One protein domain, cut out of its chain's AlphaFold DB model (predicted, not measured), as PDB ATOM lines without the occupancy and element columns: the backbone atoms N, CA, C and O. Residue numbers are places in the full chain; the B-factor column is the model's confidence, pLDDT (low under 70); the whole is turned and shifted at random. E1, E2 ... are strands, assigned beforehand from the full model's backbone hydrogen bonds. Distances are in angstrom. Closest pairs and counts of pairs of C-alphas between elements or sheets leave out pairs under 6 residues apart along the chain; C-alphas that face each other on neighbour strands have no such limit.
ATOM      1  N   ASP A 136     356.980 230.325 255.321       74.31
ATOM      2  CA  ASP A 136     358.206 230.601 254.563       74.31
ATOM      3  C   ASP A 136     357.926 230.522 253.057       74.31
ATOM      4  O   ASP A 136     357.372 229.533 252.566       74.31
ATOM      5  N   LEU A 137     358.338 231.548 252.319       81.44
ATOM      6  CA  LEU A 137     358.191 231.591 250.870       81.44
ATOM      7  C   LEU A 137     359.269 230.712 250.221       81.44
ATOM      8  O   LEU A 137     360.460 230.927 250.446       81.44
ATOM      9  N   THR A 138     358.879 229.738 249.401       87.75
ATOM     10  CA  THR A 138     359.845 228.979 248.594       87.75
ATOM     11  C   THR A 138     360.330 229.837 247.428       87.75
ATOM     12  O   THR A 138     359.519 230.366 246.667       87.75
ATOM     13  N   VAL A 139     361.648 229.951 247.276       90.50
ATOM     14  CA  VAL A 139     362.304 230.615 246.143       90.50
ATOM     15  C   VAL A 139     363.183 229.621 245.387       90.50
ATOM     16  O   VAL A 139     363.941 228.859 245.987       90.50
ATOM     17  N   CYS A 140     363.092 229.663 244.064       91.69
ATOM     18  CA  CYS A 140     363.808 228.812 243.123       91.69
ATOM     19  C   CYS A 140     364.907 229.616 242.415       91.69
ATOM     20  O   CYS A 140     364.754 230.820 242.191       91.69
ATOM     21  N   PHE A 141     366.006 228.975 242.011       90.50
ATOM     22  CA  PHE A 141     367.037 229.636 241.199       90.50
ATOM     23  C   PHE A 141     366.793 229.433 239.696       90.50
ATOM     24  O   PHE A 141     366.519 228.326 239.236       90.50
ATOM     25  N   SER A 142     366.888 230.506 238.908       88.44
ATOM     26  CA  SER A 142     366.726 230.465 237.451       88.44
ATOM     27  C   SER A 142     368.082 230.513 236.758       88.44
ATOM     28  O   SER A 142     368.612 231.594 236.503       88.44
ATOM     29  N   ASN A 143     368.620 229.348 236.382       85.69
ATOM     30  CA  ASN A 143     369.906 229.232 235.673       85.69
ATOM     31  C   ASN A 143     369.982 230.120 234.410       85.69
ATOM     32  O   ASN A 143     371.045 230.648 234.096       85.69
ATOM     33  N   ARG A 144     368.853 230.344 233.714       86.81
ATOM     34  CA  ARG A 144     368.785 231.208 232.518       86.81
ATOM     35  C   ARG A 144     368.913 232.708 232.829       86.81
ATOM     36  O   ARG A 144     369.354 233.451 231.961       86.81
ATOM     37  N   LYS A 145     368.513 233.162 234.023       84.19
ATOM     38  CA  LYS A 145     368.613 234.576 234.449       84.19
ATOM     39  C   LYS A 145     369.650 234.823 235.554       84.19
ATOM     40  O   LYS A 145     369.755 235.950 236.023       84.19
ATOM     41  N   GLN A 146     370.345 233.783 236.024       87.44
ATOM     42  CA  GLN A 146     371.230 233.819 237.202       87.44
ATOM     43  C   GLN A 146     370.591 234.519 238.421       87.44
ATOM     44  O   GLN A 146     371.248 235.215 239.187       87.44
ATOM     45  N   SER A 147     369.275 234.348 238.579       87.06
ATOM     46  CA  SER A 147     368.437 235.112 239.510       87.06
ATOM     47  C   SER A 147     367.486 234.195 240.271       87.06
ATOM     48  O   SER A 147     366.963 233.231 239.702       87.06
ATOM     49  N   TRP A 148     367.212 234.519 241.533       90.38
ATOM     50  CA  TRP A 148     366.179 233.851 242.324       90.38
ATOM     51  C   TRP A 148     364.789 234.372 241.956       90.38
ATOM     52  O   TRP A 148     364.641 235.517 241.527       90.38
ATOM     53  N   TYR A 149     363.771 233.530 242.103       90.06
ATOM     54  CA  TYR A 149     362.374 233.883 241.869       90.06
ATOM     55  C   TYR A 149     361.432 233.045 242.735       90.06
ATOM     56  O   TYR A 149     361.804 231.969 243.195       90.06
ATOM     57  N   TYR A 150     360.200 233.509 242.915       88.81
ATOM     58  CA  TYR A 150     359.078 232.669 243.341       88.81
ATOM     59  C   TYR A 150     357.989 232.661 242.259       88.81
ATOM     60  O   TYR A 150     357.991 233.501 241.353       88.81
ATOM     61  N   GLU A 151     357.064 231.707 242.348       87.81
ATOM     62  CA  GLU A 151     355.859 231.650 241.515       87.81
ATOM     63  C   GLU A 151     354.615 231.953 242.361       87.81
ATOM     64  O   GLU A 151     354.513 231.518 243.511       87.81
ATOM     65  N   ASP A 152     353.669 232.725 241.817       82.56
ATOM     66  CA  ASP A 152     352.342 232.873 242.427       82.56
ATOM     67  C   ASP A 152     351.433 231.667 242.113       82.56
ATOM     68  O   ASP A 152     351.784 230.752 241.367       82.56
ATOM     69  N   ARG A 153     350.204 231.682 242.643       79.44
ATOM     70  CA  ARG A 153     349.199 230.628 242.387       79.44
ATOM     71  C   ARG A 153     348.707 230.556 240.928       79.44
ATOM     72  O   ARG A 153     347.863 229.716 240.632       79.44
ATOM     73  N   LYS A 154     349.184 231.433 240.038       81.56
ATOM     74  CA  LYS A 154     348.893 231.463 238.596       81.56
ATOM     75  C   LYS A 154     350.123 231.094 237.746       81.56
ATOM     76  O   LYS A 154     350.016 231.085 236.524       81.56
ATOM     77  N   GLY A 155     351.274 230.800 238.363       84.00
ATOM     78  CA  GLY A 155     352.538 230.505 237.675       84.00
ATOM     79  C   GLY A 155     353.336 231.742 237.230       84.00
ATOM     80  O   GLY A 155     354.319 231.603 236.500       84.00
ATOM     81  N   ASN A 156     352.954 232.953 237.650       84.38
ATOM     82  CA  ASN A 156     353.711 234.168 237.338       84.38
ATOM     83  C   ASN A 156     355.026 234.188 238.128       84.38
ATOM     84  O   ASN A 156     355.015 234.030 239.349       84.38
ATOM     85  N   ARG A 157     356.151 234.421 237.441       89.12
ATOM     86  CA  ARG A 157     357.499 234.425 238.037       89.12
ATOM     87  C   ARG A 157     357.930 235.816 238.485       89.12
ATOM     88  O   ARG A 157     358.201 236.678 237.647       89.12
ATOM     89  N   PHE A 158     358.104 235.983 239.789       85.62
ATOM     90  CA  PHE A 158     358.587 237.214 240.409       85.62
ATOM     91  C   PHE A 158     360.044 237.035 240.828       85.62
ATOM     92  O   PHE A 158     360.346 236.230 241.708       85.62
ATOM     93  N   TYR A 159     360.951 237.755 240.169       87.81
ATOM     94  CA  TYR A 159     362.387 237.683 240.437       87.81
ATOM     95  C   TYR A 159     362.753 238.545 241.651       87.81
ATOM     96  O   TYR A 159     362.252 239.659 241.788       87.81
ATOM     97  N   VAL A 160     363.613 238.026 242.529       85.56
ATOM     98  CA  VAL A 160     363.923 238.616 243.840       85.56
ATOM     99  C   VAL A 160     365.422 238.607 244.136       85.56
ATOM    100  O   VAL A 160     366.136 237.660 243.796       85.56
ATOM    101  N   ALA A 161     365.894 239.647 244.824       84.38
ATOM    102  CA  ALA A 161     367.205 239.648 245.466       84.38
ATOM    103  C   ALA A 161     367.129 238.888 246.799       84.38
ATOM    104  O   ALA A 161     366.178 239.070 247.560       84.38
ATOM    105  N   LEU A 162     368.129 238.049 247.089       86.56
ATOM    106  CA  LEU A 162     368.235 237.347 248.368       86.56
ATOM    107  C   LEU A 162     369.318 237.963 249.245       86.56
ATOM    108  O   LEU A 162     370.481 238.049 248.846       86.56
ATOM    109  N   TYR A 163     368.935 238.284 250.471       83.00
ATOM    110  CA  TYR A 163     369.820 238.739 251.534       83.00
ATOM    111  C   TYR A 163     370.135 237.572 252.475       83.00
ATOM    112  O   TYR A 163     369.379 236.595 252.546       83.00
ATOM    113  N   ARG A 164     371.269 237.636 253.183       83.81
ATOM    114  CA  ARG A 164     371.708 236.579 254.109       83.81
ATOM    115  C   ARG A 164     372.096 237.175 255.452       83.81
ATOM    116  O   ARG A 164     373.127 237.828 255.574       83.81
ATOM    117  N   GLU A 165     371.301 236.890 256.473       79.19
ATOM    118  CA  GLU A 165     371.664 237.209 257.850       79.19
ATOM    119  C   GLU A 165     372.486 236.063 258.428       79.19
ATOM    120  O   GLU A 165     372.159 234.895 258.208       79.19
ATOM    121  N   LYS A 166     373.546 236.401 259.167       80.75
ATOM    122  CA  LYS A 166     374.364 235.422 259.880       80.75
ATOM    123  C   LYS A 166     373.886 235.272 261.323       80.75
ATOM    124  O   LYS A 166     374.035 236.195 262.134       80.75
ATOM    125  N   CYS A 167     373.347 234.101 261.634       77.69
ATOM    126  CA  CYS A 167     372.965 233.708 262.983       77.69
ATOM    127  C   CYS A 167     374.209 233.442 263.851       77.69
ATOM    128  O   CYS A 167     375.327 233.307 263.343       77.69
ATOM    129  N   ASP A 168     374.040 233.439 265.172       77.50
ATOM    130  CA  ASP A 168     375.166 233.376 266.118       77.50
ATOM    131  C   ASP A 168     375.772 231.966 266.259       77.50
ATOM    132  O   ASP A 168     376.930 231.827 266.642       77.50
ATOM    133  N   ASP A 169     375.045 230.935 265.816       80.19
ATOM    134  CA  ASP A 169     375.552 229.583 265.526       80.19
ATOM    135  C   ASP A 169     376.463 229.527 264.276       80.19
ATOM    136  O   ASP A 169     377.051 228.495 263.958       80.19
ATOM    137  N   GLY A 170     376.576 230.638 263.542       76.56
ATOM    138  CA  GLY A 170     377.330 230.751 262.302       76.56
ATOM    139  C   GLY A 170     376.562 230.352 261.040       76.56
ATOM    140  O   GLY A 170     377.125 230.498 259.948       76.56
ATOM    141  N   SER A 171     375.310 229.899 261.160       83.56
ATOM    142  CA  SER A 171     374.439 229.580 260.026       83.56
ATOM    143  C   SER A 171     373.943 230.845 259.311       83.56
ATOM    144  O   SER A 171     374.150 231.974 259.770       83.56
ATOM    145  N   TYR A 172     373.302 230.667 258.152       80.19
ATOM    146  CA  TYR A 172     372.725 231.768 257.382       80.19
ATOM    147  C   TYR A 172     371.232 231.563 257.159       80.19
ATOM    148  O   TYR A 172     370.824 230.574 256.546       80.19
ATOM    149  N   VAL A 173     370.427 232.542 257.572       83.12
ATOM    150  CA  VAL A 173     369.003 232.612 257.235       83.12
ATOM    151  C   VAL A 173     368.840 233.486 255.987       83.12
ATOM    152  O   VAL A 173     369.138 234.684 256.037       83.12
ATOM    153  N   PRO A 174     368.384 232.920 254.854       86.00
ATOM    154  CA  PRO A 174     368.078 233.696 253.668       86.00
ATOM    155  C   PRO A 174     366.714 234.379 253.809       86.00
ATOM    156  O   PRO A 174     365.763 233.818 254.366       86.00
ATOM    157  N   TYR A 175     366.610 235.589 253.271       87.00
ATOM    158  CA  TYR A 175     365.377 236.369 253.284       87.00
ATOM    159  C   TYR A 175     365.246 237.256 252.042       87.00
ATOM    160  O   TYR A 175     366.235 237.567 251.373       87.00
ATOM    161  N   ILE A 176     364.012 237.670 251.755       84.31
ATOM    162  CA  ILE A 176     363.706 238.775 250.840       84.31
ATOM    163  C   ILE A 176     363.262 240.001 251.640       84.31
ATOM    164  O   ILE A 176     362.807 239.884 252.784       84.31
ATOM    165  N   ILE A 177     363.365 241.165 251.009       74.50
ATOM    166  CA  ILE A 177     362.767 242.413 251.479       74.50
ATOM    167  C   ILE A 177     361.728 242.823 250.437       74.50
ATOM    168  O   ILE A 177     362.055 242.924 249.255       74.50
ATOM    169  N   ASP A 178     360.490 243.038 250.876       68.44
ATOM    170  CA  ASP A 178     359.391 243.533 250.046       68.44
ATOM    171  C   ASP A 178     358.665 244.658 250.793       68.44
ATOM    172  O   ASP A 178     358.291 244.513 251.961       68.44
ATOM    173  N   GLY A 179     358.519 245.813 250.144       69.00
ATOM    174  CA  GLY A 179     358.051 247.041 250.783       69.00
ATOM    175  C   GLY A 179     358.838 247.363 252.062       69.00
ATOM    176  O   GLY A 179     360.027 247.681 252.015       69.00
ATOM    177  N   ASN A 180     358.149 247.315 253.205       58.38
ATOM    178  CA  ASN A 180     358.696 247.519 254.550       58.38
ATOM    179  C   ASN A 180     358.840 246.217 255.368       58.38
ATOM    180  O   ASN A 180     358.968 246.290 256.589       58.38
ATOM    181  N   ARG A 181     358.772 245.040 254.732       64.44
ATOM    182  CA  ARG A 181     358.755 243.735 255.409       64.44
ATOM    183  C   ARG A 181     359.962 242.889 255.038       64.44
ATOM    184  O   ARG A 181     360.404 242.871 253.891       64.44
ATOM    185  N   ARG A 182     360.441 242.129 256.021       74.75
ATOM    186  CA  ARG A 182     361.518 241.151 255.882       74.75
ATOM    187  C   ARG A 182     360.923 239.747 255.993       74.75
ATOM    188  O   ARG A 182     360.375 239.403 257.033       74.75
ATOM    189  N   GLN A 183     361.017 238.941 254.938       78.00
ATOM    190  CA  GLN A 183     360.379 237.620 254.876       78.00
ATOM    191  C   GLN A 183     361.428 236.515 254.732       78.00
ATOM    192  O   GLN A 183     362.189 236.495 253.762       78.00
ATOM    193  N   ARG A 184     361.444 235.563 255.676       84.06
ATOM    194  CA  ARG A 184     362.267 234.344 255.582       84.06
ATOM    195  C   ARG A 184     361.829 233.502 254.385       84.06
ATOM    196  O   ARG A 184     360.627 233.371 254.125       84.06
ATOM    197  N   VAL A 185     362.804 232.929 253.679       86.75
ATOM    198  CA  VAL A 185     362.568 232.095 252.494       86.75
ATOM    199  C   VAL A 185     363.177 230.703 252.639       86.75
ATOM    200  O   VAL A 185     364.178 230.509 253.329       86.75
ATOM    201  N   LYS A 186     362.599 229.727 251.937       89.12
ATOM    202  CA  LYS A 186     363.185 228.398 251.730       89.12
ATOM    203  C   LYS A 186     363.794 228.338 250.335       89.12
ATOM    204  O   LYS A 186     363.116 228.621 249.354       89.12
ATOM    205  N   LEU A 187     365.078 227.988 250.253       88.44
ATOM    206  CA  LEU A 187     365.781 227.872 248.976       88.44
ATOM    207  C   LEU A 187     365.512 226.493 248.376       88.44
ATOM    208  O   LEU A 187     366.104 225.511 248.827       88.44
ATOM    209  N   ASP A 188     364.673 226.422 247.347       85.06
ATOM    210  CA  ASP A 188     364.661 225.253 246.477       85.06
ATOM    211  C   ASP A 188     365.749 225.428 245.408       85.06
ATOM    212  O   ASP A 188     365.724 226.351 244.589       85.06
ATOM    213  N   LYS A 189     366.746 224.541 245.424       67.31
ATOM    214  CA  LYS A 189     367.771 224.477 244.368       67.31
ATOM    215  C   LYS A 189     367.279 223.714 243.129       67.31
ATOM    216  O   LYS A 189     368.019 223.594 242.156       67.31
ATOM    217  N   GLY A 190     366.047 223.206 243.174       60.22
ATOM    218  CA  GLY A 190     365.516 222.184 242.292       60.22
ATOM    219  C   GLY A 190     366.088 220.810 242.637       60.22
ATOM    220  O   GLY A 190     367.219 220.677 243.119       60.22
TER     221      GLY A 190
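What this domain is: This is residues 136 to 190 of the 194 residues of an uncharacterized protein of Aspergillus sclerotialis (UniProt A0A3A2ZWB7). One strongly twisted sheet of six strands curls like part of a barrel, built of two meanders, E1 E2 E3 and E4 E5 E6, joined through E1 and E6. In a meander each strand is the antiparallel neighbour of the one before. The printed part has 55 residues, no named helix and the mixed sheet order E3 E2 E1 E6 E5 E4; its class is all strand. It is only just compact, close to loose: radius of gyration of the C-alphas 11.9 A, spans 37 by 26 by 16 A.

Where its parts are: Find C-alpha 137 at (358.191, 231.591, 250.870), where E1, residues 137 to 142, begins. Next come E2, 147 to 151, E3, 157 to 160, E4, 163 to 166, and E5, 172 to 178, 19.2 A long. E6, 181 to 188, runs 21.4 A to C-alpha 188 at (364.661, 225.253, 246.477).

How they stand to each other: Look at E1 and E6, parallel: N 139 and O 186 are 2.9 A apart. Hairpin E1 and E2 has N 140 and O 149 at 2.8 A. E3 runs on into E4 at 49 degrees.

The domain as a whole: The printed part has no cut and no long link. Residues 178 to 181 and 189 to 190 are under pLDDT 70.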